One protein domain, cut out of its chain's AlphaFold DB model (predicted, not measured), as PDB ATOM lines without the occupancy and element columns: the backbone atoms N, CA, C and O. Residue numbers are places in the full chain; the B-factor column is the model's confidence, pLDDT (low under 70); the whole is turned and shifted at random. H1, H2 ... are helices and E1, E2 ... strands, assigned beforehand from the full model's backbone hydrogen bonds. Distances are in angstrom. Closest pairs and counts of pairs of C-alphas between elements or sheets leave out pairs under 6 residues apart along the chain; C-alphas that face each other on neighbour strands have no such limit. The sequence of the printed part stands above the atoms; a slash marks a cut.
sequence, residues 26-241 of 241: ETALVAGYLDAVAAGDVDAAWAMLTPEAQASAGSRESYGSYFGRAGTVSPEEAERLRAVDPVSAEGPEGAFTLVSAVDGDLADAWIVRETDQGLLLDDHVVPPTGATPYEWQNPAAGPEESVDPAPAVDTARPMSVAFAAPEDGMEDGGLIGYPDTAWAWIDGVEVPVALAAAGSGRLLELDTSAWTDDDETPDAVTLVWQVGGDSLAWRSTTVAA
ATOM      1  N   GLU A  26     227.609 154.751 217.236       95.81
ATOM      2  CA  GLU A  26     226.364 155.442 216.943       95.81
ATOM      3  C   GLU A  26     225.588 155.760 218.223       95.81
ATOM      4  O   GLU A  26     225.269 156.919 218.482       95.81
ATOM      5  N   THR A  27     225.363 154.759 219.080       95.69
ATOM      6  CA  THR A  27     224.694 154.972 220.377       95.69
ATOM      7  C   THR A  27     225.532 155.837 221.321       95.69
ATOM      8  O   THR A  27     224.987 156.676 222.037       95.69
ATOM      9  N   ALA A  28     226.864 155.719 221.281       95.75
ATOM     10  CA  ALA A  28     227.759 156.585 222.046       95.75
ATOM     11  C   ALA A  28     227.732 158.050 221.565       95.75
ATOM     12  O   ALA A  28     227.824 158.959 222.392       95.75
ATOM     13  N   LEU A  29     227.601 158.290 220.253       97.31
ATOM     14  CA  LEU A  29     227.449 159.636 219.698       97.31
ATOM     15  C   LEU A  29     226.140 160.277 220.164       97.31
ATOM     16  O   LEU A  29     226.160 161.413 220.630       97.31
ATOM     17  N   VAL A  30     225.030 159.538 220.099       97.06
ATOM     18  CA  VAL A  30     223.719 160.011 220.570       97.06
ATOM     19  C   VAL A  30     223.736 160.298 222.069       97.06
ATOM     20  O   VAL A  30     223.281 161.356 222.491       97.06
ATOM     21  N   ALA A  31     224.345 159.427 222.878       96.75
ATOM     22  CA  ALA A  31     224.517 159.688 224.306       96.75
ATOM     23  C   ALA A  31     225.322 160.978 224.564       96.75
ATOM     24  O   ALA A  31     224.932 161.800 225.390       96.75
ATOM     25  N   GLY A  32     226.414 161.194 223.819       97.25
ATOM     26  CA  GLY A  32     227.211 162.422 223.907       97.25
ATOM     27  C   GLY A  32     226.448 163.677 223.470       97.25
ATOM     28  O   GLY A  32     226.633 164.743 224.059       97.25
ATOM     29  N   TYR A  33     225.576 163.548 222.472       96.81
ATOM     30  CA  TYR A  33     224.688 164.613 222.020       96.81
ATOM     31  C   TYR A  33     223.648 164.974 223.088       96.81
ATOM     32  O   TYR A  33     223.538 166.142 223.462       96.81
ATOM     33  N   LEU A  34     222.961 163.980 223.654       96.88
ATOM     34  CA  LEU A  34     221.998 164.178 224.739       96.88
ATOM     35  C   LEU A  34     222.650 164.801 225.980       96.88
ATOM     36  O   LEU A  34     222.083 165.712 226.581       96.88
ATOM     37  N   ASP A  35     223.867 164.381 226.335       97.31
ATOM     38  CA  ASP A  35     224.627 165.000 227.425       97.31
ATOM     39  C   ASP A  35     224.950 166.476 227.144       97.31
ATOM     40  O   ASP A  35     224.875 167.309 228.055       97.31
ATOM     41  N   ALA A  36     225.277 166.826 225.895       96.44
ATOM     42  CA  ALA A  36     225.504 168.211 225.499       96.44
ATOM     43  C   ALA A  36     224.220 169.048 225.607       96.44
ATOM     44  O   ALA A  36     224.259 170.142 226.174       96.44
ATOM     45  N   VAL A  37     223.080 168.536 225.132       94.81
ATOM     46  CA  VAL A  37     221.794 169.250 225.218       94.81
ATOM     47  C   VAL A  37     221.331 169.399 226.670       94.81
ATOM     48  O   VAL A  37     220.998 170.510 227.085       94.81
ATOM     49  N   ALA A  38     221.416 168.340 227.481       94.94
ATOM     50  CA  ALA A  38     221.097 168.382 228.910       94.94
ATOM     51  C   ALA A  38     221.964 169.399 229.678       94.94
ATOM     52  O   ALA A  38     221.495 170.069 230.598       94.94
ATOM     53  N   ALA A  39     223.232 169.561 229.287       94.94
ATOM     54  CA  ALA A  39     224.130 170.565 229.857       94.94
ATOM     55  C   ALA A  39     223.912 171.990 229.304       94.94
ATOM     56  O   ALA A  39     224.531 172.938 229.801       94.94
ATOM     57  N   GLY A  40     223.074 172.160 228.276       92.19
ATOM     58  CA  GLY A  40     222.931 173.411 227.531       92.19
ATOM     59  C   GLY A  40     224.179 173.787 226.719       92.19
ATOM     60  O   GLY A  40     224.365 174.957 226.376       92.19
ATOM     61  N   ASP A  41     225.052 172.822 226.426       95.50
ATOM     62  CA  ASP A  41     226.271 173.008 225.641       95.50
ATOM     63  C   ASP A  41     225.959 172.981 224.139       95.50
ATOM     64  O   ASP A  41     226.155 171.996 223.423       95.50
ATOM     65  N   VAL A  42     225.492 174.129 223.645       93.62
ATOM     66  CA  VAL A  42     225.213 174.349 222.220       93.62
ATOM     67  C   VAL A  42     226.475 174.152 221.363       93.62
ATOM     68  O   VAL A  42     226.353 173.829 220.186       93.62
ATOM     69  N   ASP A  43     227.691 174.345 221.909       95.56
ATOM     70  CA  ASP A  43     228.944 174.131 221.165       95.56
ATOM     71  C   ASP A  43     229.145 172.666 220.836       95.56
ATOM     72  O   ASP A  43     229.383 172.323 219.673       95.56
ATOM     73  N   ALA A  44     229.038 171.827 221.858       96.69
ATOM     74  CA  ALA A  44     229.202 170.398 221.716       96.69
ATOM     75  C   ALA A  44     228.092 169.795 220.845       96.69
ATOM     76  O   ALA A  44     228.410 169.084 219.895       96.69
ATOM     77  N   ALA A  45     226.825 170.146 221.098       95.19
ATOM     78  CA  ALA A  45     225.689 169.629 220.333       95.19
ATOM     79  C   ALA A  45     225.787 170.001 218.841       95.19
ATOM     80  O   ALA A  45     225.733 169.132 217.975       95.19
ATOM     81  N   TRP A  46     226.043 171.279 218.527       94.81
ATOM     82  CA  TRP A  46     226.174 171.755 217.144       94.81
ATOM     83  C   TRP A  46     227.288 171.047 216.365       94.81
ATOM     84  O   TRP A  46     227.144 170.776 215.173       94.81
ATOM     85  N   ALA A  47     228.413 170.756 217.023       96.31
ATOM     86  CA  ALA A  47     229.559 170.109 216.391       96.31
ATOM     87  C   ALA A  47     229.309 168.638 216.017       96.31
ATOM     88  O   ALA A  47     230.058 168.103 215.203       96.31
ATOM     89  N   MET A  48     228.286 168.000 216.594       97.25
ATOM     90  CA  MET A  48     227.892 166.619 216.291       97.25
ATOM     91  C   MET A  48     226.882 166.525 215.138       97.25
ATOM     92  O   MET A  48     226.596 165.427 214.665       97.25
ATOM     93  N   LEU A  49     226.360 167.660 214.666       95.19
ATOM     94  CA  LEU A  49     225.412 167.720 213.557       95.19
ATOM     95  C   LEU A  49     226.107 167.644 212.199       95.19
ATOM     96  O   LEU A  49     227.205 168.176 212.007       95.19
ATOM     97  N   THR A  50     225.411 167.070 211.227       94.38
ATOM     98  CA  THR A  50     225.817 167.100 209.822       94.38
ATOM     99  C   THR A  50     225.770 168.526 209.254       94.38
ATOM    100  O   THR A  50     225.017 169.378 209.744       94.38
ATOM    101  N   PRO A  51     226.533 168.825 208.185       91.00
ATOM    102  CA  PRO A  51     226.437 170.111 207.496       91.00
ATOM    103  C   PRO A  51     225.011 170.451 207.037       91.00
ATOM    104  O   PRO A  51     224.612 171.615 207.066       91.00
ATOM    105  N   GLU A  52     224.229 169.448 206.636       87.94
ATOM    106  CA  GLU A  52     222.838 169.593 206.216       87.94
ATOM    107  C   GLU A  52     221.915 169.968 207.385       87.94
ATOM    108  O   GLU A  52     221.083 170.872 207.244       87.94
ATOM    109  N   ALA A  53     222.083 169.332 208.548       89.19
ATOM    110  CA  ALA A  53     221.377 169.690 209.777       89.19
ATOM    111  C   ALA A  53     221.743 171.112 210.239       89.19
ATOM    112  O   ALA A  53     220.858 171.939 210.481       89.19
ATOM    113  N   GLN A  54     223.031 171.463 210.232       90.69
ATOM    114  CA  GLN A  54     223.494 172.820 210.538       90.69
ATOM    115  C   GLN A  54     222.911 173.866 209.573       90.69
ATOM    116  O   GLN A  54     222.483 174.945 209.991       90.69
ATOM    117  N   ALA A  55     222.855 173.554 208.277       86.69
ATOM    118  CA  ALA A  55     222.254 174.435 207.282       86.69
ATOM    119  C   ALA A  55     220.751 174.645 207.532       86.69
ATOM    120  O   ALA A  55     220.271 175.768 207.374       86.69
ATOM    121  N   SER A  56     220.026 173.605 207.970       81.44
ATOM    122  CA  SER A  56     218.591 173.690 208.287       81.44
ATOM    123  C   SER A  56     218.296 174.650 209.446       81.44
ATOM    124  O   SER A  56     217.398 175.487 209.348       81.44
ATOM    125  N   ALA A  57     219.123 174.623 210.493       83.12
ATOM    126  CA  ALA A  57     219.020 175.538 211.626       83.12
ATOM    127  C   ALA A  57     219.422 176.985 211.270       83.12
ATOM    128  O   ALA A  57     219.126 177.930 212.010       83.12
ATOM    129  N   GLY A  58     220.120 177.174 210.145       84.94
ATOM    130  CA  GLY A  58     220.563 178.454 209.592       84.94
ATOM    131  C   GLY A  58     221.758 179.075 210.318       84.94
ATOM    132  O   GLY A  58     222.643 179.649 209.683       84.94
ATOM    133  N   SER A  59     221.816 178.964 211.644       88.75
ATOM    134  CA  SER A  59     222.992 179.328 212.423       88.75
ATOM    135  C   SER A  59     223.032 178.589 213.751       88.75
ATOM    136  O   SER A  59     222.005 178.217 214.313       88.75
ATOM    137  N   ARG A  60     224.235 178.480 214.300       89.56
ATOM    138  CA  ARG A  60     224.484 177.966 215.643       89.56
ATOM    139  C   ARG A  60     223.723 178.733 216.738       89.56
ATOM    140  O   ARG A  60     223.229 178.134 217.685       89.56
ATOM    141  N   GLU A  61     223.634 180.060 216.623       87.31
ATOM    142  CA  GLU A  61     222.885 180.888 217.583       87.31
ATOM    143  C   GLU A  61     221.384 180.581 217.513       87.31
ATOM    144  O   GLU A  61     220.728 180.429 218.543       87.31
ATOM    145  N   SER A  62     220.858 180.414 216.297       84.38
ATOM    146  CA  SER A  62     219.474 179.999 216.078       84.38
ATOM    147  C   SER A  62     219.222 178.606 216.651       84.38
ATOM    148  O   SER A  62     218.234 178.423 217.352       84.38
ATOM    149  N   TYR A  63     220.129 177.658 216.422       86.50
ATOM    150  CA  TYR A  63     220.019 176.281 216.902       86.50
ATOM    151  C   TYR A  63     219.835 176.175 218.411       86.50
ATOM    152  O   TYR A  63     218.845 175.612 218.859       86.50
ATOM    153  N   GLY A  64     220.705 176.814 219.197       85.19
ATOM    154  CA  GLY A  64     220.565 176.799 220.657       85.19
ATOM    155  C   GLY A  64     219.261 177.432 221.152       85.19
ATOM    156  O   GLY A  64     218.786 177.111 222.234       85.19
ATOM    157  N   SER A  65     218.651 178.320 220.360       84.88
ATOM    158  CA  SER A  65     217.336 178.863 220.695       84.88
ATOM    159  C   SER A  65     216.203 177.853 220.477       84.88
ATOM    160  O   SER A  65     215.139 178.049 221.056       84.88
ATOM    161  N   TYR A  66     216.404 176.819 219.649       82.06
ATOM    162  CA  TYR A  66     215.395 175.821 219.297       82.06
ATOM    163  C   TYR A  66     215.249 174.663 220.278       82.06
ATOM    164  O   TYR A  66     214.251 173.979 220.155       82.06
ATOM    165  N   PHE A  67     216.113 174.488 221.279       82.75
ATOM    166  CA  PHE A  67     215.930 173.406 222.259       82.75
ATOM    167  C   PHE A  67     214.511 173.368 222.849       82.75
ATOM    168  O   PHE A  67     213.994 174.389 223.315       82.75
ATOM    169  N   GLY A  68     213.894 172.184 222.812       75.62
ATOM    170  CA  GLY A  68     212.514 171.945 223.248       75.62
ATOM    171  C   GLY A  68     211.448 172.449 222.280       75.62
ATOM    172  O   GLY A  68     210.302 172.656 222.674       75.62
ATOM    173  N   ARG A  69     211.821 172.760 221.040       74.38
ATOM    174  CA  ARG A  69     210.900 173.172 219.983       74.38
ATOM    175  C   ARG A  69     211.418 172.729 218.621       74.38
ATOM    176  O   ARG A  69     212.617 172.549 218.414       74.38
ATOM    177  N   ALA A  70     210.501 172.681 217.658       73.12
ATOM    178  CA  ALA A  70     210.838 172.663 216.239       73.12
ATOM    179  C   ALA A  70     211.820 171.543 215.828       73.12
ATOM    180  O   ALA A  70     212.746 171.826 215.070       73.12
ATOM    181  N   GLY A  71     211.656 170.316 216.322       73.56
ATOM    182  CA  GLY A  71     212.540 169.198 215.961       73.56
ATOM    183  C   GLY A  71     213.491 168.764 217.049       73.56
ATOM    184  O   GLY A  71     214.049 167.686 216.950       73.56
ATOM    185  N   THR A  72     213.727 169.604 218.058       80.50
ATOM    186  CA  THR A  72     214.860 169.385 218.960       80.50
ATOM    187  C   THR A  72     214.426 169.185 220.398       80.50
ATOM    188  O   THR A  72     213.561 169.902 220.911       80.50
ATOM    189  N   VAL A  73     215.107 168.260 221.066       87.06
ATOM    190  CA  VAL A  73     214.903 167.969 222.484       87.06
ATOM    191  C   VAL A  73     215.271 169.159 223.366       87.06
ATOM    192  O   VAL A  73     216.243 169.885 223.135       87.06
ATOM    193  N   SER A  74     214.468 169.385 224.398       89.81
ATOM    194  CA  SER A  74     214.807 170.273 225.510       89.81
ATOM    195  C   SER A  74     215.877 169.637 226.405       89.81
ATOM    196  O   SER A  74     216.067 168.419 226.381       89.81
ATOM    197  N   PRO A  75     216.568 170.427 227.247       91.88
ATOM    198  CA  PRO A  75     217.469 169.874 228.252       91.88
ATOM    199  C   PRO A  75     216.781 168.864 229.181       91.88
ATOM    200  O   PRO A  75     217.366 167.833 229.496       91.88
ATOM    201  N   GLU A  76     215.537 169.124 229.592       91.81
ATOM    202  CA  GLU A  76     214.759 168.228 230.451       91.81
ATOM    203  C   GLU A  76     214.382 166.914 229.746       91.81
ATOM    204  O   GLU A  76     214.491 165.842 230.343       91.81
ATOM    205  N   GLU A  77     213.978 166.976 228.475       92.06
ATOM    206  CA  GLU A  77     213.722 165.787 227.649       92.06
ATOM    207  C   GLU A  77     215.011 164.987 227.428       92.06
ATOM    208  O   GLU A  77     215.009 163.767 227.575       92.06
ATOM    209  N   ALA A  78     216.140 165.658 227.188       93.25
ATOM    210  CA  ALA A  78     217.436 165.000 227.057       93.25
ATOM    211  C   ALA A  78     217.858 164.268 228.345       93.25
ATOM    212  O   ALA A  78     218.427 163.178 228.275       93.25
ATOM    213  N   GLU A  79     217.551 164.815 229.532       94.25
ATOM    214  CA  GLU A  79     217.804 164.126 230.806       94.25
ATOM    215  C   GLU A  79     216.973 162.853 230.983       94.25
ATOM    216  O   GLU A  79     217.466 161.895 231.585       94.25
ATOM    217  N   ARG A  80     215.741 162.847 230.469       94.19
ATOM    218  CA  ARG A  80     214.858 161.675 230.464       94.19
ATOM    219  C   ARG A  80     215.352 160.622 229.475       94.19
ATOM    220  O   ARG A  80     215.602 159.485 229.863       94.19
ATOM    221  N   LEU A  81     215.593 161.024 228.228       93.44
ATOM    222  CA  LEU A  81     215.980 160.126 227.136       93.44
ATOM    223  C   LEU A  81     217.367 159.496 227.333       93.44
ATOM    224  O   LEU A  81     217.588 158.368 226.910       93.44
ATOM    225  N   ARG A  82     218.300 160.153 228.035       93.12
ATOM    226  CA  ARG A  82     219.594 159.527 228.385       93.12
ATOM    227  C   ARG A  82     219.503 158.482 229.505       93.12
ATOM    228  O   ARG A  82     220.498 157.823 229.797       93.12
ATOM    229  N   ALA A  83     218.378 158.421 230.223       93.38
ATOM    230  CA  ALA A  83     218.183 157.507 231.348       93.38
ATOM    231  C   ALA A  83     217.597 156.152 230.923       93.38
ATOM    232  O   ALA A  83     217.529 155.246 231.756       93.38
ATOM    233  N   VAL A  84     217.192 156.023 229.659       93.00
ATOM    234  CA  VAL A  84     216.684 154.787 229.057       93.00
ATOM    235  C   VAL A  84     217.739 154.149 228.155       93.00
ATOM    236  O   VAL A  84     218.675 154.813 227.706       93.00
ATOM    237  N   ASP A  85     217.597 152.848 227.906       92.75
ATOM    238  CA  ASP A  85     218.454 152.129 226.968       92.75
ATOM    239  C   ASP A  85     217.952 152.395 225.534       92.75
ATOM    240  O   ASP A  85     216.804 152.064 225.232       92.75
ATOM    241  N   PRO A  86     218.759 153.002 224.643       93.75
ATOM    242  CA  PRO A  86     218.322 153.290 223.285       93.75
ATOM    243  C   PRO A  86     218.287 152.021 222.427       93.75
ATOM    244  O   PRO A  86     219.121 151.125 222.575       93.75
ATOM    245  N   VAL A  87     217.378 151.995 221.458       94.44
ATOM    246  CA  VAL A  87     217.281 150.946 220.440       94.44
ATOM    247  C   VAL A  87     217.916 151.441 219.147       94.44
ATOM    248  O   VAL A  87     217.697 152.578 218.739       94.44
ATOM    249  N   SER A  88     218.702 150.597 218.477       95.50
ATOM    250  CA  SER A  88     219.319 150.940 217.191       95.50
ATOM    251  C   SER A  88     218.853 150.031 216.059       95.50
ATOM    252  O   SER A  88     218.811 148.813 216.232       95.50
ATOM    253  N   ALA A  89     218.609 150.609 214.886       96.19
ATOM    254  CA  ALA A  89     218.251 149.892 213.668       96.19
ATOM    255  C   ALA A  89     219.052 150.396 212.461       96.19
ATOM    256  O   ALA A  89     219.402 151.573 212.374       96.19
ATOM    257  N   GLU A  90     219.343 149.508 211.511       95.94
ATOM    258  CA  GLU A  90     219.995 149.892 210.256       95.94
ATOM    259  C   GLU A  90     218.972 150.540 209.310       95.94
ATOM    260  O   GLU A  90     217.865 150.032 209.129       95.94
ATOM    261  N   GLY A  91     219.348 151.672 208.716       93.62
ATOM    262  CA  GLY A  91     218.587 152.345 207.670       93.62
ATOM    263  C   GLY A  91     218.664 151.620 206.318       93.62
ATOM    264  O   GLY A  91     219.467 150.700 206.134       93.62
ATOM    265  N   PRO A  92     217.871 152.051 205.324       91.31
ATOM    266  CA  PRO A  92     217.849 151.432 204.006       91.31
ATOM    267  C   PRO A  92     219.240 151.380 203.375       91.31
ATOM    268  O   PRO A  92     219.960 152.378 203.336       91.31
ATOM    269  N   GLU A  93     219.599 150.201 202.865       89.00
ATOM    270  CA  GLU A  93     220.869 149.946 202.170       89.00
ATOM    271  C   GLU A  93     222.128 150.305 202.993       89.00
ATOM    272  O   GLU A  93     223.204 150.499 202.423       89.00
ATOM    273  N   GLY A  94     222.010 150.389 204.325       90.25
ATOM    274  CA  GLY A  94     223.096 150.790 205.219       90.25
ATOM    275  C   GLY A  94     223.433 152.284 205.156       90.25
ATOM    276  O   GLY A  94     224.549 152.674 205.496       90.25
ATOM    277  N   ALA A  95     222.505 153.130 204.690       92.19
ATOM    278  CA  ALA A  95     222.735 154.568 204.528       92.19
ATOM    279  C   ALA A  95     222.955 155.311 205.859       92.19
ATOM    280  O   ALA A  95     223.658 156.323 205.894       92.19
ATOM    281  N   PHE A  96     222.354 154.820 206.942       95.06
ATOM    282  CA  PHE A  96     222.453 155.376 208.289       95.06
ATOM    283  C   PHE A  96     222.137 154.301 209.338       95.06
ATOM    284  O   PHE A  96     221.671 153.213 209.007       95.06
ATOM    285  N   THR A  97     222.364 154.623 210.607       97.06
ATOM    286  CA  THR A  97     221.806 153.917 211.767       97.06
ATOM    287  C   THR A  97     220.796 154.834 212.440       97.06
ATOM    288  O   THR A  97     221.116 155.979 212.752       97.06
ATOM    289  N   LEU A  98     219.577 154.351 212.645       96.62
ATOM    290  CA  LEU A  98     218.575 155.029 213.453       96.62
ATOM    291  C   LEU A  98     218.789 154.633 214.908       96.62
ATOM    292  O   LEU A  98     218.877 153.444 215.203       96.62
ATOM    293  N   VAL A  99     218.875 155.608 215.802       96.88
ATOM    294  CA  VAL A  99     218.930 155.380 217.247       96.88
ATOM    295  C   VAL A  99     217.699 156.025 217.856       96.88
ATOM    296  O   VAL A  99     217.560 157.239 217.766       96.88
ATOM    297  N   SER A 100     216.830 155.235 218.470       94.88
ATOM    298  CA  SER A 100     215.573 155.686 219.064       94.88
ATOM    299  C   SER A 100     215.593 155.496 220.577       94.88
ATOM    300  O   SER A 100     216.210 154.560 221.087       94.88
ATOM    301  N   ALA A 101     214.910 156.376 221.300       93.69
ATOM    302  CA  ALA A 101     214.715 156.268 222.741       93.69
ATOM    303  C   ALA A 101     213.281 156.668 223.102       93.69
ATOM    304  O   ALA A 101     212.749 157.624 222.540       93.69
ATOM    305  N   VAL A 102     212.681 155.951 224.055       92.38
ATOM    306  CA  VAL A 102     211.334 156.220 224.575       92.38
ATOM    307  C   VAL A 102     211.329 156.163 226.103       92.38
ATOM    308  O   VAL A 102     211.881 155.249 226.710       92.38
ATOM    309  N   ASP A 103     210.721 157.167 226.731       91.75
ATOM    310  CA  ASP A 103     210.473 157.262 228.170       91.75
ATOM    311  C   ASP A 103     209.021 157.698 228.405       91.75
ATOM    312  O   ASP A 103     208.715 158.888 228.512       91.75
ATOM    313  N   GLY A 104     208.109 156.728 228.479       88.62
ATOM    314  CA  GLY A 104     206.686 156.991 228.677       88.62
ATOM    315  C   GLY A 104     206.087 157.776 227.511       88.62
ATOM    316  O   GLY A 104     205.975 157.267 226.409       88.62
ATOM    317  N   ASP A 105     205.682 159.018 227.757       85.94
ATOM    318  CA  ASP A 105     205.044 159.898 226.771       85.94
ATOM    319  C   ASP A 105     206.017 160.599 225.810       85.94
ATOM    320  O   ASP A 105     205.588 161.319 224.910       85.94
ATOM    321  N   LEU A 106     207.320 160.414 226.014       88.25
ATOM    322  CA  LEU A 106     208.378 161.063 225.257       88.25
ATOM    323  C   LEU A 106     209.124 160.023 224.427       88.25
ATOM    324  O   LEU A 106     209.687 159.091 224.992       88.25
ATOM    325  N   ALA A 107     209.195 160.222 223.115       90.38
ATOM    326  CA  ALA A 107     210.047 159.435 222.233       90.38
ATOM    327  C   ALA A 107     210.771 160.347 221.245       90.38
ATOM    328  O   ALA A 107     210.199 161.331 220.780       90.38
ATOM    329  N   ASP A 108     212.010 159.997 220.912       92.50
ATOM    330  CA  ASP A 108     212.771 160.662 219.857       92.50
ATOM    331  C   ASP A 108     213.705 159.673 219.145       92.50
ATOM    332  O   ASP A 108     213.994 158.586 219.659       92.50
ATOM    333  N   ALA A 109     214.150 160.031 217.942       93.88
ATOM    334  CA  ALA A 109     215.075 159.236 217.162       93.88
ATOM    335  C   ALA A 109     216.064 160.082 216.361       93.88
ATOM    336  O   ALA A 109     215.696 160.980 215.600       93.88
ATOM    337  N   TRP A 110     217.329 159.690 216.451       95.50
ATOM    338  CA  TRP A 110     218.448 160.335 215.790       95.50
ATOM    339  C   TRP A 110     218.980 159.479 214.652       95.50
ATOM    340  O   TRP A 110     219.327 158.307 214.821       95.50
ATOM    341  N   ILE A 111     219.099 160.097 213.481       96.00
ATOM    342  CA  ILE A 111     219.731 159.489 212.316       96.00
ATOM    343  C   ILE A 111     221.234 159.728 212.410       96.00
ATOM    344  O   ILE A 111     221.708 160.858 212.290       96.00
ATOM    345  N   VAL A 112     221.987 158.652 212.605       96.94
ATOM    346  CA  VAL A 112     223.446 158.661 212.678       96.94
ATOM    347  C   VAL A 112     224.021 158.149 211.364       96.94
ATOM    348  O   VAL A 112     223.723 157.029 210.951       96.94
ATOM    349  N   ARG A 113     224.883 158.923 210.703       95.00
ATOM    350  CA  ARG A 113     225.525 158.484 209.454       95.00
ATOM    351  C   ARG A 113     226.993 158.850 209.374       95.00
ATOM    352  O   ARG A 113     227.444 159.852 209.931       95.00
ATOM    353  N   GLU A 114     227.735 158.037 208.632       93.94
ATOM    354  CA  GLU A 114     229.128 158.317 208.307       93.94
ATOM    355  C   GLU A 114     229.204 159.432 207.254       93.94
ATOM    356  O   GLU A 114     228.502 159.415 206.239       93.94
ATOM    357  N   THR A 115     230.081 160.402 207.486       92.00
ATOM    358  CA  THR A 115     230.365 161.508 206.565       92.00
ATOM    359  C   THR A 115     231.859 161.572 206.256       92.00
ATOM    360  O   THR A 115     232.667 160.845 206.830       92.00
ATOM    361  N   ASP A 116     232.278 162.485 205.383       91.88
ATOM    362  CA  ASP A 116     233.702 162.766 205.175       91.88
ATOM    363  C   ASP A 116     234.389 163.392 206.408       91.88
ATOM    364  O   ASP A 116     235.621 163.422 206.482       91.88
ATOM    365  N   GLN A 117     233.606 163.854 207.387       91.88
ATOM    366  CA  GLN A 117     234.057 164.406 208.665       91.88
ATOM    367  C   GLN A 117     233.957 163.397 209.825       91.88
ATOM    368  O   GLN A 117     234.332 163.733 210.950       91.88
ATOM    369  N   GLY A 118     233.509 162.169 209.548       94.31
ATOM    370  CA  GLY A 118     233.229 161.124 210.530       94.31
ATOM    371  C   GLY A 118     231.735 160.944 210.801       94.31
ATOM    372  O   GLY A 118     230.886 161.447 210.062       94.31
ATOM    373  N   LEU A 119     231.427 160.214 211.869       96.50
ATOM    374  CA  LEU A 119     230.065 159.912 212.302       96.50
ATOM    375  C   LEU A 119     229.363 161.170 212.846       96.50
ATOM    376  O   LEU A 119     229.865 161.784 213.789       96.50
ATOM    377  N   LEU A 120     228.227 161.551 212.255       97.00
ATOM    378  CA  LEU A 120     227.461 162.761 212.592       97.00
ATOM    379  C   LEU A 120     225.944 162.495 212.587       97.00
ATOM    380  O   LEU A 120     225.482 161.475 212.072       97.00
ATOM    381  N   LEU A 121     225.183 163.436 213.155       95.75
ATOM    382  CA  LEU A 121     223.730 163.373 213.343       95.75
ATOM    383  C   LEU A 121     222.973 164.233 212.322       95.75
ATOM    384  O   LEU A 121     223.242 165.430 212.197       95.75
ATOM    385  N   ASP A 122     221.974 163.658 211.656       91.25
ATOM    386  CA  ASP A 122     220.936 164.403 210.931       91.25
ATOM    387  C   ASP A 122     219.790 164.796 211.886       91.25
ATOM    388  O   ASP A 122     218.627 164.472 211.652       91.25
ATOM    389  N   ASP A 123     220.114 165.502 212.971       83.50
ATOM    390  CA  ASP A 123     219.102 166.106 213.843       83.50
ATOM    391  C   ASP A 123     218.717 167.490 213.309       83.50
ATOM    392  O   ASP A 123     219.498 168.449 213.348       83.50
ATOM    393  N   HIS A 124     217.540 167.567 212.698       76.06
ATOM    394  CA  HIS A 124     217.125 168.723 211.920       76.06
ATOM    395  C   HIS A 124     216.218 169.650 212.723       76.06
ATOM    396  O   HIS A 124     215.345 169.219 213.466       76.06
ATOM    397  N   VAL A 125     216.360 170.953 212.485       77.25
ATOM    398  CA  VAL A 125     215.387 171.931 212.972       77.25
ATOM    399  C   VAL A 125     214.327 172.126 211.901       77.25
ATOM    400  O   VAL A 125     214.663 172.450 210.758       77.25
ATOM    401  N   VAL A 126     213.053 172.032 212.275       72.62
ATOM    402  CA  VAL A 126     211.927 172.455 211.437       72.62
ATOM    403  C   VAL A 126     211.815 173.985 211.481       72.62
ATOM    404  O   VAL A 126     211.417 174.544 212.503       72.62
ATOM    405  N   PRO A 127     212.161 174.733 210.413       60.78
ATOM    406  CA  PRO A 127     212.187 176.189 210.487       60.78
ATOM    407  C   PRO A 127     210.789 176.757 210.789       60.78
ATOM    408  O   PRO A 127     209.821 176.376 210.129       60.78
ATOM    409  N   PRO A 128     210.657 177.747 211.691       55.72
ATOM    410  CA  PRO A 128     209.362 178.293 212.115       55.72
ATOM    411  C   PRO A 128     208.682 179.182 211.054       55.72
ATOM    412  O   PRO A 128     207.718 179.887 211.347       55.72
ATOM    413  N   THR A 129     209.212 179.242 209.830       50.47
ATOM    414  CA  THR A 129     208.846 180.238 208.810       50.47
ATOM    415  C   THR A 129     207.603 179.884 207.985       50.47
ATOM    416  O   THR A 129     207.357 180.544 206.978       50.47
ATOM    417  N   GLY A 130     206.798 178.895 208.384       51.88
ATOM    418  CA  GLY A 130     205.585 178.505 207.659       51.88
ATOM    419  C   GLY A 130     204.755 177.437 208.373       51.88
ATOM    420  O   GLY A 130     205.116 176.994 209.460       51.88
ATOM    421  N   ALA A 131     203.632 177.046 207.757       55.97
ATOM    422  CA  ALA A 131     202.882 175.866 208.183       55.97
ATOM    423  C   ALA A 131     203.797 174.642 208.115       55.97
ATOM    424  O   ALA A 131     204.621 174.527 207.204       55.97
ATOM    425  N   THR A 132     203.672 173.749 209.086       66.38
ATOM    426  CA  THR A 132     204.513 172.567 209.107       66.38
ATOM    427  C   THR A 132     204.189 171.675 207.908       66.38
ATOM    428  O   THR A 132     203.018 171.470 207.587       66.38
ATOM    429  N   PRO A 133     205.205 171.161 207.198       76.94
ATOM    430  CA  PRO A 133     204.973 170.443 205.951       76.94
ATOM    431  C   PRO A 133     204.419 169.038 206.179       76.94
ATOM    432  O   PRO A 133     203.976 168.415 205.217       76.94
ATOM    433  N   TYR A 134     204.416 168.554 207.422       85.69
ATOM    434  CA  TYR A 134     203.845 167.273 207.793       85.69
ATOM    435  C   TYR A 134     203.166 167.307 209.172       85.69
ATOM    436  O   TYR A 134     203.370 168.243 209.947       85.69
ATOM    437  N   GLU A 135     202.322 166.312 209.444       88.50
ATOM    438  CA  GLU A 135     201.579 166.138 210.700       88.50
ATOM    439  C   GLU A 135     201.214 164.658 210.886       88.50
ATOM    440  O   GLU A 135     200.716 164.022 209.947       88.50
ATOM    441  N   TRP A 136     201.404 164.115 212.091       90.50
ATOM    442  CA  TRP A 136     200.875 162.796 212.427       90.50
ATOM    443  C   TRP A 136     199.347 162.861 212.534       90.50
ATOM    444  O   TRP A 136     198.779 163.677 213.253       90.50
ATOM    445  N   GLN A 137     198.660 161.990 211.799       90.69
ATOM    446  CA  GLN A 137     197.196 161.874 211.822       90.69
ATOM    447  C   GLN A 137     196.715 160.798 212.804       90.69
ATOM    448  O   GLN A 137     195.548 160.790 213.211       90.69
ATOM    449  N   ASN A 138     197.603 159.866 213.150       88.69
ATOM    450  CA  ASN A 138     197.401 158.848 214.169       88.69
ATOM    451  C   ASN A 138     198.774 158.395 214.710       88.69
ATOM    452  O   ASN A 138     199.484 157.717 213.961       88.69
ATOM    453  N   PRO A 139     199.159 158.773 215.944       85.44
ATOM    454  CA  PRO A 139     198.435 159.665 216.856       85.44
ATOM    455  C   PRO A 139     198.292 161.075 216.263       85.44
ATOM    456  O   PRO A 139     199.030 161.444 215.359       85.44
ATOM    457  N   ALA A 140     197.314 161.866 216.710       84.25
ATOM    458  CA  ALA A 140     197.119 163.231 216.204       84.25
ATOM    459  C   ALA A 140     198.144 164.195 216.829       84.25
ATOM    460  O   ALA A 140     197.787 165.012 217.681       84.25
ATOM    461  N   ALA A 141     199.413 164.038 216.456       76.00
ATOM    462  CA  ALA A 141     200.531 164.820 216.956       76.00
ATOM    463  C   ALA A 141     201.007 165.820 215.894       76.00
ATOM    464  O   ALA A 141     201.234 165.484 214.726       76.00
ATOM    465  N   GLY A 142     201.173 167.074 216.324       64.19
ATOM    466  CA  GLY A 142     201.915 168.053 215.545       64.19
ATOM    467  C   GLY A 142     203.341 167.544 215.321       64.19
ATOM    468  O   GLY A 142     203.842 166.754 216.115       64.19
ATOM    469  N   PRO A 143     204.007 167.983 214.251       55.75
ATOM    470  CA  PRO A 143     205.275 167.404 213.825       55.75
ATOM    471  C   PRO A 143     206.374 167.527 214.871       55.75
ATOM    472  O   PRO A 143     207.282 166.719 214.823       55.75
ATOM    473  N   GLU A 144     206.275 168.503 215.782       59.59
ATOM    474  CA  GLU A 144     207.316 168.842 216.760       59.59
ATOM    475  C   GLU A 144     206.762 169.489 218.042       59.59
ATOM    476  O   GLU A 144     207.469 170.225 218.736       59.59
ATOM    477  N   GLU A 145     205.465 169.325 218.319       53.72
ATOM    478  CA  GLU A 145     204.869 169.812 219.565       53.72
ATOM    479  C   GLU A 145     204.680 168.628 220.509       53.72
ATOM    480  O   GLU A 145     203.848 167.755 220.256       53.72
ATOM    481  N   SER A 146     205.421 168.621 221.621       53.19
ATOM    482  CA  SER A 146     205.092 167.788 222.772       53.19
ATOM    483  C   SER A 146     203.775 168.297 223.364       53.19
ATOM    484  O   SER A 146     203.706 169.270 224.116       53.19
ATOM    485  N   VAL A 147     202.672 167.681 222.939       57.03
ATOM    486  CA  VAL A 147     201.357 167.916 223.533       57.03
ATOM    487  C   VAL A 147     201.275 167.065 224.797       57.03
ATOM    488  O   VAL A 147     201.429 165.854 224.719       57.03
ATOM    489  N   ASP A 148     201.026 167.692 225.950       59.44
ATOM    490  CA  ASP A 148     200.734 166.997 227.212       59.44
ATOM    491  C   ASP A 148     199.215 167.046 227.498       59.44
ATOM    492  O   ASP A 148     198.650 168.142 227.652       59.44
ATOM    493  N   PRO A 149     198.518 165.895 227.566       67.44
ATOM    494  CA  PRO A 149     199.049 164.539 227.398       67.44
ATOM    495  C   PRO A 149     199.291 164.181 225.928       67.44
ATOM    496  O   PRO A 149     198.576 164.677 225.048       67.44
ATOM    497  N   ALA A 150     200.233 163.260 225.692       70.50
ATOM    498  CA  ALA A 150     200.485 162.711 224.364       70.50
ATOM    499  C   ALA A 150     199.175 162.161 223.761       70.50
ATOM    500  O   ALA A 150     198.410 161.474 224.456       70.50
ATOM    501  N   PRO A 151     198.852 162.479 222.493       78.62
ATOM    502  CA  PRO A 151     197.642 161.975 221.862       78.62
ATOM    503  C   PRO A 151     197.696 160.447 221.753       78.62
ATOM    504  O   PRO A 151     198.668 159.893 221.257       78.62
ATOM    505  N   ALA A 152     196.632 159.766 222.180       80.88
ATOM    506  CA  ALA A 152     196.568 158.310 222.110       80.88
ATOM    507  C   ALA A 152     196.491 157.803 220.660       80.88
ATOM    508  O   ALA A 152     195.829 158.415 219.810       80.88
ATOM    509  N   VAL A 153     197.093 156.639 220.414       84.31
ATOM    510  CA  VAL A 153     196.976 155.916 219.147       84.31
ATOM    511  C   VAL A 153     195.585 155.294 219.020       84.31
ATOM    512  O   VAL A 153     195.093 154.581 219.895       84.31
ATOM    513  N   ASP A 154     194.922 155.559 217.897       85.94
ATOM    514  CA  ASP A 154     193.688 154.890 217.501       85.94
ATOM    515  C   ASP A 154     194.026 153.576 216.794       85.94
ATOM    516  O   ASP A 154     194.246 153.548 215.582       85.94
ATOM    517  N   THR A 155     194.038 152.477 217.548       81.69
ATOM    518  CA  THR A 155     194.361 151.128 217.046       81.69
ATOM    519  C   THR A 155     193.356 150.584 216.023       81.69
ATOM    520  O   THR A 155     193.596 149.551 215.398       81.69
ATOM    521  N   ALA A 156     192.222 151.264 215.799       82.94
ATOM    522  CA  ALA A 156     191.272 150.904 214.748       82.94
ATOM    523  C   ALA A 156     191.655 151.462 213.363       82.94
ATOM    524  O   ALA A 156     190.979 151.152 212.374       82.94
ATOM    525  N   ARG A 157     192.698 152.296 213.274       85.62
ATOM    526  CA  ARG A 157     193.202 152.886 212.029       85.62
ATOM    527  C   ARG A 157     194.727 152.746 211.947       85.62
ATOM    528  O   ARG A 157     195.381 152.712 212.982       85.62
ATOM    529  N   PRO A 158     195.315 152.708 210.739       86.88
ATOM    530  CA  PRO A 158     196.766 152.747 210.595       86.88
ATOM    531  C   PRO A 158     197.361 153.997 211.252       86.88
ATOM    532  O   PRO A 158     196.745 155.071 211.237       86.88
ATOM    533  N   MET A 159     198.568 153.873 211.800       91.88
ATOM    534  CA  MET A 159     199.387 155.044 212.103       91.88
ATOM    535  C   MET A 159     199.765 155.728 210.793       91.88
ATOM    536  O   MET A 159     200.010 155.058 209.785       91.88
ATOM    537  N   SER A 160     199.741 157.058 210.768       93.69
ATOM    538  CA  SER A 160     199.965 157.774 209.514       93.69
ATOM    539  C   SER A 160     200.451 159.201 209.688       93.69
ATOM    540  O   SER A 160     200.120 159.870 210.667       93.69
ATOM    541  N   VAL A 161     201.188 159.669 208.681       93.56
ATOM    542  CA  VAL A 161     201.717 161.031 208.584       93.56
ATOM    543  C   VAL A 161     201.237 161.655 207.281       93.56
ATOM    544  O   VAL A 161     201.446 161.111 206.193       93.56
ATOM    545  N   ALA A 162     200.571 162.798 207.381       91.50
ATOM    546  CA  ALA A 162     200.169 163.591 206.230       91.50
ATOM    547  C   ALA A 162     201.269 164.594 205.889       91.50
ATOM    548  O   ALA A 162     201.815 165.223 206.784       91.50
ATOM    549  N   PHE A 163     201.545 164.779 204.600       89.75
ATOM    550  CA  PHE A 163     202.459 165.788 204.074       89.75
ATOM    551  C   PHE A 163     201.686 166.759 203.184       89.75
ATOM    552  O   PHE A 163     201.050 166.353 202.204       89.75
ATOM    553  N   ALA A 164     201.752 168.050 203.496       85.81
ATOM    554  CA  ALA A 164     201.194 169.096 202.654       85.81
ATOM    555  C   ALA A 164     202.012 169.228 201.359       85.81
ATOM    556  O   ALA A 164     203.237 169.116 201.364       85.81
ATOM    557  N   ALA A 165     201.337 169.485 200.237       82.44
ATOM    558  CA  ALA A 165     202.048 169.800 199.003       82.44
ATOM    559  C   ALA A 165     202.788 171.143 199.130       82.44
ATOM    560  O   ALA A 165     202.211 172.094 199.667       82.44
ATOM    561  N   PRO A 166     204.008 171.262 198.578       75.38
ATOM    562  CA  PRO A 166     204.755 172.516 198.578       75.38
ATOM    563  C   PRO A 166     203.989 173.633 197.849       75.38
ATOM    564  O   PRO A 166     203.573 173.457 196.701       75.38
ATOM    565  N   GLU A 167     203.822 174.795 198.492       67.81
ATOM    566  CA  GLU A 167     203.013 175.911 197.961       67.81
ATOM    567  C   GLU A 167     203.583 176.515 196.661       67.81
ATOM    568  O   GLU A 167     202.824 176.956 195.796       67.81
ATOM    569  N   ASP A 168     204.907 176.475 196.486       63.53
ATOM    570  CA  ASP A 168     205.617 177.102 195.360       63.53
ATOM    571  C   ASP A 168     205.865 176.158 194.168       63.53
ATOM    572  O   ASP A 168     206.555 176.520 193.213       63.53
ATOM    573  N   GLY A 169     205.338 174.929 194.207       55.22
ATOM    574  CA  GLY A 169     205.578 173.928 193.160       55.22
ATOM    575  C   GLY A 169     207.034 173.448 193.068       55.22
ATOM    576  O   GLY A 169     207.400 172.838 192.066       55.22
ATOM    577  N   MET A 170     207.864 173.719 194.085       59.47
ATOM    578  CA  MET A 170     209.157 173.052 194.236       59.47
ATOM    579  C   MET A 170     208.897 171.573 194.507       59.47
ATOM    580  O   MET A 170     208.365 171.230 195.561       59.47
ATOM    581  N   GLU A 171     209.265 170.718 193.556       56.34
ATOM    582  CA  GLU A 171     209.028 169.270 193.636       56.34
ATOM    583  C   GLU A 171     209.708 168.645 194.869       56.34
ATOM    584  O   GLU A 171     209.178 167.698 195.442       56.34
ATOM    585  N   ASP A 172     210.795 169.259 195.349       61.16
ATOM    586  CA  ASP A 172     211.622 168.738 196.440       61.16
ATOM    587  C   ASP A 172     211.110 169.094 197.848       61.16
ATOM    588  O   ASP A 172     211.631 168.570 198.824       61.16
ATOM    589  N   GLY A 173     210.128 169.994 198.003       61.06
ATOM    590  CA  GLY A 173     209.558 170.348 199.318       61.06
ATOM    591  C   GLY A 173     210.436 171.188 200.261       61.06
ATOM    592  O   GLY A 173     210.134 171.310 201.448       61.06
ATOM    593  N   GLY A 174     211.501 171.813 199.756       73.38
ATOM    594  CA  GLY A 174     212.346 172.722 200.539       73.38
ATOM    595  C   GLY A 174     213.245 171.999 201.549       73.38
ATOM    596  O   GLY A 174     213.732 170.909 201.284       73.38
ATOM    597  N   LEU A 175     213.502 172.615 202.710       73.62
ATOM    598  CA  LEU A 175     214.453 172.093 203.713       73.62
ATOM    599  C   LEU A 175     213.976 170.826 204.439       73.62
ATOM    600  O   LEU A 175     214.802 170.108 205.011       73.62
ATOM    601  N   ILE A 176     212.666 170.577 204.439       77.06
ATOM    602  CA  ILE A 176     212.045 169.422 205.100       77.06
ATOM    603  C   ILE A 176     211.769 168.288 204.117       77.06
ATOM    604  O   ILE A 176     211.695 167.140 204.530       77.06
ATOM    605  N   GLY A 177     211.702 168.565 202.817       81.00
ATOM    606  CA  GLY A 177     211.446 167.534 201.820       81.00
ATOM    607  C   GLY A 177     209.958 167.296 201.558       81.00
ATOM    608  O   GLY A 177     209.098 167.625 202.374       81.00
ATOM    609  N   TYR A 178     209.656 166.688 200.412       85.56
ATOM    610  CA  TYR A 178     208.344 166.123 200.094       85.56
ATOM    611  C   TYR A 178     208.534 164.657 199.662       85.56
ATOM    612  O   TYR A 178     208.999 164.406 198.550       85.56
ATOM    613  N   PRO A 179     208.258 163.674 200.539       86.31
ATOM    614  CA  PRO A 179     208.821 162.328 200.419       86.31
ATOM    615  C   PRO A 179     208.195 161.525 199.280       86.31
ATOM    616  O   PRO A 179     206.990 161.265 199.291       86.31
ATOM    617  N   ASP A 180     208.994 161.128 198.285       85.56
ATOM    618  CA  ASP A 180     208.614 160.134 197.260       85.56
ATOM    619  C   ASP A 180     208.761 158.693 197.767       85.56
ATOM    620  O   ASP A 180     208.232 157.747 197.183       85.56
ATOM    621  N   THR A 181     209.511 158.515 198.849       89.31
ATOM    622  CA  THR A 181     209.743 157.254 199.550       89.31
ATOM    623  C   THR A 181     209.995 157.575 201.020       89.31
ATOM    624  O   THR A 181     210.507 158.651 201.337       89.31
ATOM    625  N   ALA A 182     209.611 156.661 201.905       94.06
ATOM    626  CA  ALA A 182     209.905 156.734 203.326       94.06
ATOM    627  C   ALA A 182     210.018 155.327 203.910       94.06
ATOM    628  O   ALA A 182     209.563 154.351 203.308       94.06
ATOM    629  N   TRP A 183     210.589 155.269 205.103       96.06
ATOM    630  CA  TRP A 183     210.803 154.065 205.888       96.06
ATOM    631  C   TRP A 183     210.324 154.324 207.305       96.06
ATOM    632  O   TRP A 183     210.377 155.464 207.764       96.06
ATOM    633  N   ALA A 184     209.842 153.296 207.988       96.44
ATOM    634  CA  ALA A 184     209.366 153.441 209.352       96.44
ATOM    635  C   ALA A 184     209.862 152.311 210.239       96.44
ATOM    636  O   ALA A 184     210.059 151.192 209.770       96.44
ATOM    637  N   TRP A 185     210.016 152.617 211.521       95.50
ATOM    638  CA  TRP A 185     210.392 151.668 212.558       95.50
ATOM    639  C   TRP A 185     209.456 151.800 213.748       95.50
ATOM    640  O   TRP A 185     209.005 152.901 214.065       95.50
ATOM    641  N   ILE A 186     209.201 150.671 214.399       92.75
ATOM    642  CA  ILE A 186     208.567 150.585 215.712       92.75
ATOM    643  C   ILE A 186     209.554 149.843 216.604       92.75
ATOM    644  O   ILE A 186     209.875 148.690 216.308       92.75
ATOM    645  N   ASP A 187     210.115 150.522 217.606       89.38
ATOM    646  CA  ASP A 187     211.115 149.952 218.520       89.38
ATOM    647  C   ASP A 187     212.266 149.234 217.789       89.38
ATOM    648  O   ASP A 187     212.677 148.110 218.080       89.38
ATOM    649  N   GLY A 188     212.780 149.898 216.750       89.94
ATOM    650  CA  GLY A 188     213.884 149.404 215.925       89.94
ATOM    651  C   GLY A 188     213.517 148.293 214.935       89.94
ATOM    652  O   GLY A 188     214.374 147.862 214.159       89.94
ATOM    653  N   VAL A 189     212.260 147.854 214.881       92.88
ATOM    654  CA  VAL A 189     211.770 146.915 213.866       92.88
ATOM    655  C   VAL A 189     211.203 147.692 212.685       92.88
ATOM    656  O   VAL A 189     210.228 148.425 212.830       92.88
ATOM    657  N   GLU A 190     211.800 147.528 211.502       93.94
ATOM    658  CA  GLU A 190     211.301 148.169 210.280       93.94
ATOM    659  C   GLU A 190     209.901 147.645 209.924       93.94
ATOM    660  O   GLU A 190     209.670 146.431 209.873       93.94
ATOM    661  N   VAL A 191     208.981 148.564 209.630       94.19
ATOM    662  CA  VAL A 191     207.620 148.262 209.183       94.19
ATOM    663  C   VAL A 191     207.360 148.825 207.782       94.19
ATOM    664  O   VAL A 191     207.859 149.899 207.435       94.19
ATOM    665  N   PRO A 192     206.567 148.129 206.945       94.25
ATOM    666  CA  PRO A 192     206.216 148.635 205.623       94.25
ATOM    667  C   PRO A 192     205.485 149.982 205.681       94.25
ATOM    668  O   PRO A 192     204.583 150.174 206.495       94.25
ATOM    669  N   VAL A 193     205.810 150.879 204.745       95.44
ATOM    670  CA  VAL A 193     205.120 152.165 204.567       95.44
ATOM    671  C   VAL A 193     204.423 152.202 203.212       95.44
ATOM    672  O   VAL A 193     205.038 151.988 202.165       95.44
ATOM    673  N   ALA A 194     203.127 152.500 203.216       94.31
ATOM    674  CA  ALA A 194     202.353 152.753 202.012       94.31
ATOM    675  C   ALA A 194     202.264 154.259 201.746       94.31
ATOM    676  O   ALA A 194     201.830 155.025 202.602       94.31
ATOM    677  N   LEU A 195     202.633 154.682 200.535       92.25
ATOM    678  CA  LEU A 195     202.479 156.062 200.080       92.25
ATOM    679  C   LEU A 195     201.194 156.209 199.256       92.25
ATOM    680  O   LEU A 195     201.039 155.580 198.205       92.25
ATOM    681  N   ALA A 196     200.298 157.083 199.700       89.12
ATOM    682  CA  ALA A 196     199.053 157.412 199.018       89.12
ATOM    683  C   ALA A 196     198.943 158.916 198.727       89.12
ATOM    684  O   ALA A 196     199.491 159.764 199.433       89.12
ATOM    685  N   ALA A 197     198.195 159.267 197.677       84.31
ATOM    686  CA  ALA A 197     197.822 160.655 197.417       84.31
ATOM    687  C   ALA A 197     196.705 161.091 198.382       84.31
ATOM    688  O   ALA A 197     195.703 160.388 198.523       84.31
ATOM    689  N   ALA A 198     196.840 162.273 198.987       81.06
ATOM    690  CA  ALA A 198     195.880 162.825 199.943       81.06
ATOM    691  C   ALA A 198     195.517 164.270 199.579       81.06
ATOM    692  O   ALA A 198     196.161 165.236 199.986       81.06
ATOM    693  N   GLY A 199     194.467 164.430 198.769       83.62
ATOM    694  CA  GLY A 199     194.115 165.733 198.206       83.62
ATOM    695  C   GLY A 199     195.232 166.244 197.292       83.62
ATOM    696  O   GLY A 199     195.553 165.593 196.301       83.62
ATOM    697  N   SER A 200     195.803 167.405 197.613       79.88
ATOM    698  CA  SER A 200     197.013 167.911 196.952       79.88
ATOM    699  C   SER A 200     198.308 167.363 197.553       79.88
ATOM    700  O   SER A 200     199.339 167.478 196.904       79.88
ATOM    701  N   GLY A 201     198.265 166.798 198.762       88.06
ATOM    702  CA  GLY A 201     199.420 166.290 199.499       88.06
ATOM    703  C   GLY A 201     199.620 164.776 199.388       88.06
ATOM    704  O   GLY A 201     199.056 164.102 198.518       88.06
ATOM    705  N   ARG A 202     200.407 164.239 200.320       91.19
ATOM    706  CA  ARG A 202     200.693 162.807 200.483       91.19
ATOM    707  C   ARG A 202     200.255 162.328 201.861       91.19
ATOM    708  O   ARG A 202     200.209 163.103 202.808       91.19
ATOM    709  N   LEU A 203     199.937 161.046 201.955       93.44
ATOM    710  CA  LEU A 203     199.709 160.341 203.208       93.44
ATOM    711  C   LEU A 203     200.607 159.111 203.214       93.44
ATOM    712  O   LEU A 203     200.605 158.346 202.248       93.44
ATOM    713  N   LEU A 204     201.369 158.952 204.286       95.00
ATOM    714  CA  LEU A 204     202.172 157.770 204.543       95.00
ATOM    715  C   LEU A 204     201.496 156.972 205.646       95.00
ATOM    716  O   LEU A 204     201.286 157.499 206.733       95.00
ATOM    717  N   GLU A 205     201.125 155.733 205.345       95.62
ATOM    718  CA  GLU A 205     200.483 154.812 206.284       95.62
ATOM    719  C   GLU A 205     201.467 153.705 206.656       95.62
ATOM    720  O   GLU A 205     202.020 153.039 205.777       95.62
ATOM    721  N   LEU A 206     201.684 153.516 207.955       94.38
ATOM    722  CA  LEU A 206     202.552 152.475 208.493       94.38
ATOM    723  C   LEU A 206     201.731 151.193 208.662       94.38
ATOM    724  O   LEU A 206     200.650 151.206 209.263       94.38
ATOM    725  N   ASP A 207     202.241 150.075 208.145       89.38
ATOM    726  CA  ASP A 207     201.633 148.762 208.350       89.38
ATOM    727  C   ASP A 207     201.907 148.267 209.776       89.38
ATOM    728  O   ASP A 207     202.913 147.626 210.072       89.38
ATOM    729  N   THR A 208     200.960 148.566 210.659       84.19
ATOM    730  CA  THR A 208     200.947 148.174 212.074       84.19
ATOM    731  C   THR A 208     200.240 146.839 212.308       84.19
ATOM    732  O   THR A 208     199.983 146.461 213.443       84.19
ATOM    733  N   SER A 209     199.910 146.078 211.256       81.62
ATOM    734  CA  SER A 209     199.125 144.841 211.407       81.62
ATOM    735  C   SER A 209     199.845 143.728 212.176       81.62
ATOM    736  O   SER A 209     199.188 142.832 212.711       81.62
ATOM    737  N   ALA A 210     201.178 143.773 212.213       76.50
ATOM    738  CA  ALA A 210     202.028 142.862 212.978       76.50
ATOM    739  C   ALA A 210     202.483 143.447 214.327       76.50
ATOM    740  O   ALA A 210     203.140 142.739 215.087       76.50
ATOM    741  N   TRP A 211     202.154 144.711 214.598       81.25
ATOM    742  CA  TRP A 211     202.465 145.393 215.845       81.25
ATOM    743  C   TRP A 211     201.386 145.101 216.891       81.25
ATOM    744  O   TRP A 211     200.194 145.032 216.579       81.25
ATOM    745  N   THR A 212     201.816 144.900 218.130       69.62
ATOM    746  CA  THR A 212     200.955 144.606 219.273       69.62
ATOM    747  C   THR A 212     201.398 145.461 220.449       69.62
ATOM    748  O   THR A 212     202.510 145.283 220.932       69.62
ATOM    749  N   ASP A 213     200.512 146.337 220.916       66.50
ATOM    750  CA  ASP A 213     200.657 147.106 222.158       66.50
ATOM    751  C   ASP A 213     200.417 146.178 223.368       66.50
ATOM    752  O   ASP A 213     199.330 146.139 223.951       66.50
ATOM    753  N   ASP A 214     201.389 145.302 223.646       64.12
ATOM    754  CA  ASP A 214     201.251 144.202 224.614       64.12
ATOM    755  C   ASP A 214     201.983 144.455 225.954       64.12
ATOM    756  O   ASP A 214     201.679 143.763 226.931       64.12
ATOM    757  N   ASP A 215     202.896 145.435 226.047       62.38
ATOM    758  CA  ASP A 215     203.876 145.527 227.151       62.38
ATOM    759  C   ASP A 215     203.681 146.692 228.155       62.38
ATOM    760  O   ASP A 215     204.528 146.915 229.019       62.38
ATOM    761  N   GLU A 216     202.545 147.405 228.137       67.38
ATOM    762  CA  GLU A 216     202.242 148.576 229.005       67.38
ATOM    763  C   GLU A 216     203.258 149.746 228.904       67.38
ATOM    764  O   GLU A 216     203.078 150.779 229.560       67.38
ATOM    765  N   THR A 217     204.307 149.608 228.090       77.38
ATOM    766  CA  THR A 217     205.328 150.612 227.788       77.38
ATOM    767  C   THR A 217     205.142 151.120 226.363       77.38
ATOM    768  O   THR A 217     205.081 150.284 225.466       77.38
ATOM    769  N   PRO A 218     205.079 152.444 226.142       85.44
ATOM    770  CA  PRO A 218     204.970 152.996 224.796       85.44
ATOM    771  C   PRO A 218     206.183 152.661 223.927       85.44
ATOM    772  O   PRO A 218     207.310 152.682 224.427       85.44
ATOM    773  N   ASP A 219     205.942 152.430 222.640       89.19
ATOM    774  CA  ASP A 219     206.980 152.184 221.636       89.19
ATOM    775  C   ASP A 219     207.399 153.494 220.950       89.19
ATOM    776  O   ASP A 219     206.583 154.390 220.707       89.19
ATOM    777  N   ALA A 220     208.671 153.610 220.564       90.75
ATOM    778  CA  ALA A 220     209.137 154.667 219.675       90.75
ATOM    779  C   ALA A 220     208.747 154.341 218.228       90.75
ATOM    780  O   ALA A 220     209.305 153.432 217.604       90.75
ATOM    781  N   VAL A 221     207.831 155.128 217.662       93.12
ATOM    782  CA  VAL A 221     207.426 155.009 216.258       93.12
ATOM    783  C   VAL A 221     208.026 156.144 215.455       93.12
ATOM    784  O   VAL A 221     207.644 157.304 215.612       93.12
ATOM    785  N   THR A 222     208.944 155.800 214.557       94.38
ATOM    786  CA  THR A 222     209.706 156.767 213.766       94.38
ATOM    787  C   THR A 222     209.423 156.595 212.281       94.38
ATOM    788  O   THR A 222     209.526 155.491 211.751       94.38
ATOM    789  N   LEU A 223     209.138 157.696 211.585       94.69
ATOM    790  CA  LEU A 223     209.127 157.773 210.122       94.69
ATOM    791  C   LEU A 223     210.372 158.530 209.649       94.69
ATOM    792  O   LEU A 223     210.635 159.619 210.146       94.69
ATOM    793  N   VAL A 224     211.095 157.991 208.665       94.62
ATOM    794  CA  VAL A 224     212.289 158.595 208.052       94.62
ATOM    795  C   VAL A 224     212.103 158.778 206.550       94.62
ATOM    796  O   VAL A 224     211.599 157.890 205.859       94.62
ATOM    797  N   TRP A 225     212.564 159.906 206.013       92.94
ATOM    798  CA  TRP A 225     212.596 160.171 204.576       92.94
ATOM    799  C   TRP A 225     213.825 160.984 204.163       92.94
ATOM    800  O   TRP A 225     214.468 161.650 204.974       92.94
ATOM    801  N   GLN A 226     214.150 160.931 202.874       89.19
ATOM    802  CA  GLN A 226     215.239 161.701 202.278       89.19
ATOM    803  C   GLN A 226     214.707 163.027 201.714       89.19
ATOM    804  O   GLN A 226     213.632 163.074 201.107       89.19
ATOM    805  N   VAL A 227     215.456 164.117 201.891       84.12
ATOM    806  CA  VAL A 227     215.110 165.428 201.320       84.12
ATOM    807  C   VAL A 227     215.555 165.472 199.863       84.12
ATOM    808  O   VAL A 227     216.722 165.739 199.592       84.12
ATOM    809  N   GLY A 228     214.632 165.239 198.929       72.62
ATOM    810  CA  GLY A 228     214.909 165.254 197.487       72.62
ATOM    811  C   GLY A 228     215.790 164.084 197.017       72.62
ATOM    812  O   GLY A 228     216.575 163.525 197.777       72.62
ATOM    813  N   GLY A 229     215.673 163.703 195.742       67.12
ATOM    814  CA  GLY A 229     216.323 162.488 195.218       67.12
ATOM    815  C   GLY A 229     217.859 162.514 195.182       67.12
ATOM    816  O   GLY A 229     218.478 161.455 195.141       67.12
ATOM    817  N   ASP A 230     218.470 163.703 195.218       69.69
ATOM    818  CA  ASP A 230     219.925 163.889 195.100       69.69
ATOM    819  C   ASP A 230     220.593 164.416 196.387       69.69
ATOM    820  O   ASP A 230     221.810 164.626 196.396       69.69
ATOM    821  N   SER A 231     219.845 164.680 197.467       75.06
ATOM    822  CA  SER A 231     220.432 165.241 198.692       75.06
ATOM    823  C   SER A 231     220.781 164.162 199.710       75.06
ATOM    824  O   SER A 231     220.084 163.166 199.852       75.06
ATOM    825  N   LEU A 232     221.871 164.365 200.446       82.38
ATOM    826  CA  LEU A 232     222.302 163.457 201.513       82.38
ATOM    827  C   LEU A 232     221.545 163.685 202.828       82.38
ATOM    828  O   LEU A 232     221.821 163.002 203.810       82.38
ATOM    829  N   ALA A 233     220.634 164.659 202.863       86.00
ATOM    830  CA  ALA A 233     219.901 165.009 204.063       86.00
ATOM    831  C   ALA A 233     218.751 164.028 204.299       86.00
ATOM    832  O   ALA A 233     217.850 163.895 203.463       86.00
ATOM    833  N   TRP A 234     218.751 163.420 205.479       90.75
ATOM    834  CA  TRP A 234     217.634 162.639 205.989       90.75
ATOM    835  C   TRP A 234     216.828 163.438 207.012       90.75
ATOM    836  O   TRP A 234     217.314 164.406 207.604       90.75
ATOM    837  N   ARG A 235     215.563 163.067 207.181       90.25
ATOM    838  CA  ARG A 235     214.630 163.663 208.138       90.25
ATOM    839  C   ARG A 235     213.877 162.558 208.840       90.25
ATOM    840  O   ARG A 235     213.570 161.549 208.209       90.25
ATOM    841  N   SER A 236     213.561 162.777 210.105       91.81
ATOM    842  CA  SER A 236     212.744 161.879 210.906       91.81
ATOM    843  C   SER A 236     211.664 162.660 211.639       91.81
ATOM    844  O   SER A 236     211.785 163.865 211.846       91.81
ATOM    845  N   THR A 237     210.609 161.952 212.019       91.19
ATOM    846  CA  THR A 237     209.657 162.368 213.049       91.19
ATOM    847  C   THR A 237     209.309 161.149 213.886       91.19
ATOM    848  O   THR A 237     209.184 160.049 213.335       91.19
ATOM    849  N   THR A 238     209.176 161.339 215.196       91.44
ATOM    850  CA  THR A 238     208.995 160.252 216.159       91.44
ATOM    851  C   THR A 238     207.868 160.576 217.129       91.44
ATOM    852  O   THR A 238     207.712 161.718 217.552       91.44
ATOM    853  N   VAL A 239     207.078 159.564 217.477       89.69
ATOM    854  CA  VAL A 239     206.035 159.633 218.507       89.69
ATOM    855  C   VAL A 239     206.135 158.423 219.430       89.69
ATOM    856  O   VAL A 239     206.563 157.354 218.996       89.69
ATOM    857  N   ALA A 240     205.730 158.595 220.687       88.94
ATOM    858  CA  ALA A 240     205.469 157.480 221.592       88.94
ATOM    859  C   ALA A 240     204.075 156.907 221.281       88.94
ATOM    860  O   ALA A 240     203.114 157.682 221.170       88.94
ATOM    861  N   ALA A 241     203.970 155.590 221.101       84.44
ATOM    862  CA  ALA A 241     202.767 154.900 220.629       84.44
ATOM    863  C   ALA A 241     202.323 153.775 221.556       84.44
ATOM    864  O   ALA A 241     203.214 153.080 222.088       84.44
TER     865      ALA A 241
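Overview. This is residues 26 to 241 of the 241 residues of an uncharacterized protein of Clavibacter michiganensis (UniProt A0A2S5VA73). Three sheets of four strands are stacked face to face: E8 E7 E11 E12 in the middle, E1 E2 E3 E4 over one of its faces and, overlapping less, E5 E6 E10 E9 over the other. H1 and H5 cover the free face of E1 E2 E3 E4, making two layers, helices on one face of a sheet, and H2, H3 and H4 group beside them. The printed part has 216 residues with five named helices, then twelve named strands; each sheet is antiparallel in the order given, and the class is mixed, helices and strands. The whole is compact, with a radius of gyration of the C-alphas of 16.1 A, and rounded, spanning 44 by 43 by 34 A.

Arrangement. E1, residues 87 to 90, E2, 97 to 103, E3, 106 to 115, and E4, 118 to 121, form a meander, each strand the antiparallel neighbour of the one before; within hydrogen-bond range are N 89 and O 98, 2.9 A, N 99 and O 110, 2.9 A, and N 113 and O 120, 3.0 A. H1, residues 26 to 38, is on this sheet at a height of 8.9 A, and H5, residues 75 to 81, is on the same face at 9.2 A. H1 touches H5 with residues 34 to 38 alone, the closest C-alphas being those of Ala 38 and Pro 75, 4.0 A. H1 and H2, residues 42 to 47, form a helical hairpin, closest at the C-alphas of Ala 36 and Ala 45, 5.4 A. H2 touches H4, residues 60 to 65, at the C-alphas of Val 42 and Gly 64, 5.5 A. H3, residues 51 to 57, only grazes the sheet with residues 51 to 54. In the five helices every O i to N i+4 pair is within hydrogen-bond range. The next sheet holds E8, residues 189 to 191, E7, 182 to 186, E11, 220 to 226, and E12, 234 to 240, with N 191 and O 184 at 2.8 A, N 185 and O 222 at 2.9 A, and N 223 and O 237 at 2.9 A. E3 and E12 are closest at the C-alphas of Ala 107 and Ala 240, 5.0 A. The third sheet holds E5, residues 134 to 138, E6, 159 to 163, E10, 201 to 206, and E9, 193 to 198, with N 137 and O 160 at 2.8 A, N 161 and O 204 at 2.9 A, and N 203 and O 196 at 2.9 A. E8 runs on into E9 at 37 degrees.

Along the chain. H1 begins at C-alpha 26 (226.364, 155.442, 216.943) and is 18.4 A long. E3 is 28.9 A, E2 20.2 A, and E12 20.4 A, ending at C-alpha 240 (205.469, 157.480, 221.592).

Size, cuts and confidence. The two C-alphas farthest apart, those of Gln 117 and Ala 156, are 45.3 A apart. The printed part has no cut; the links E4 to E5, E5 to E6, E6 to E7 and E10 to E11 are long. The pLDDT is under 70 at residues 127 to 132, 142 to 149, 167 to 173, 212 to 216 and 229 to 230.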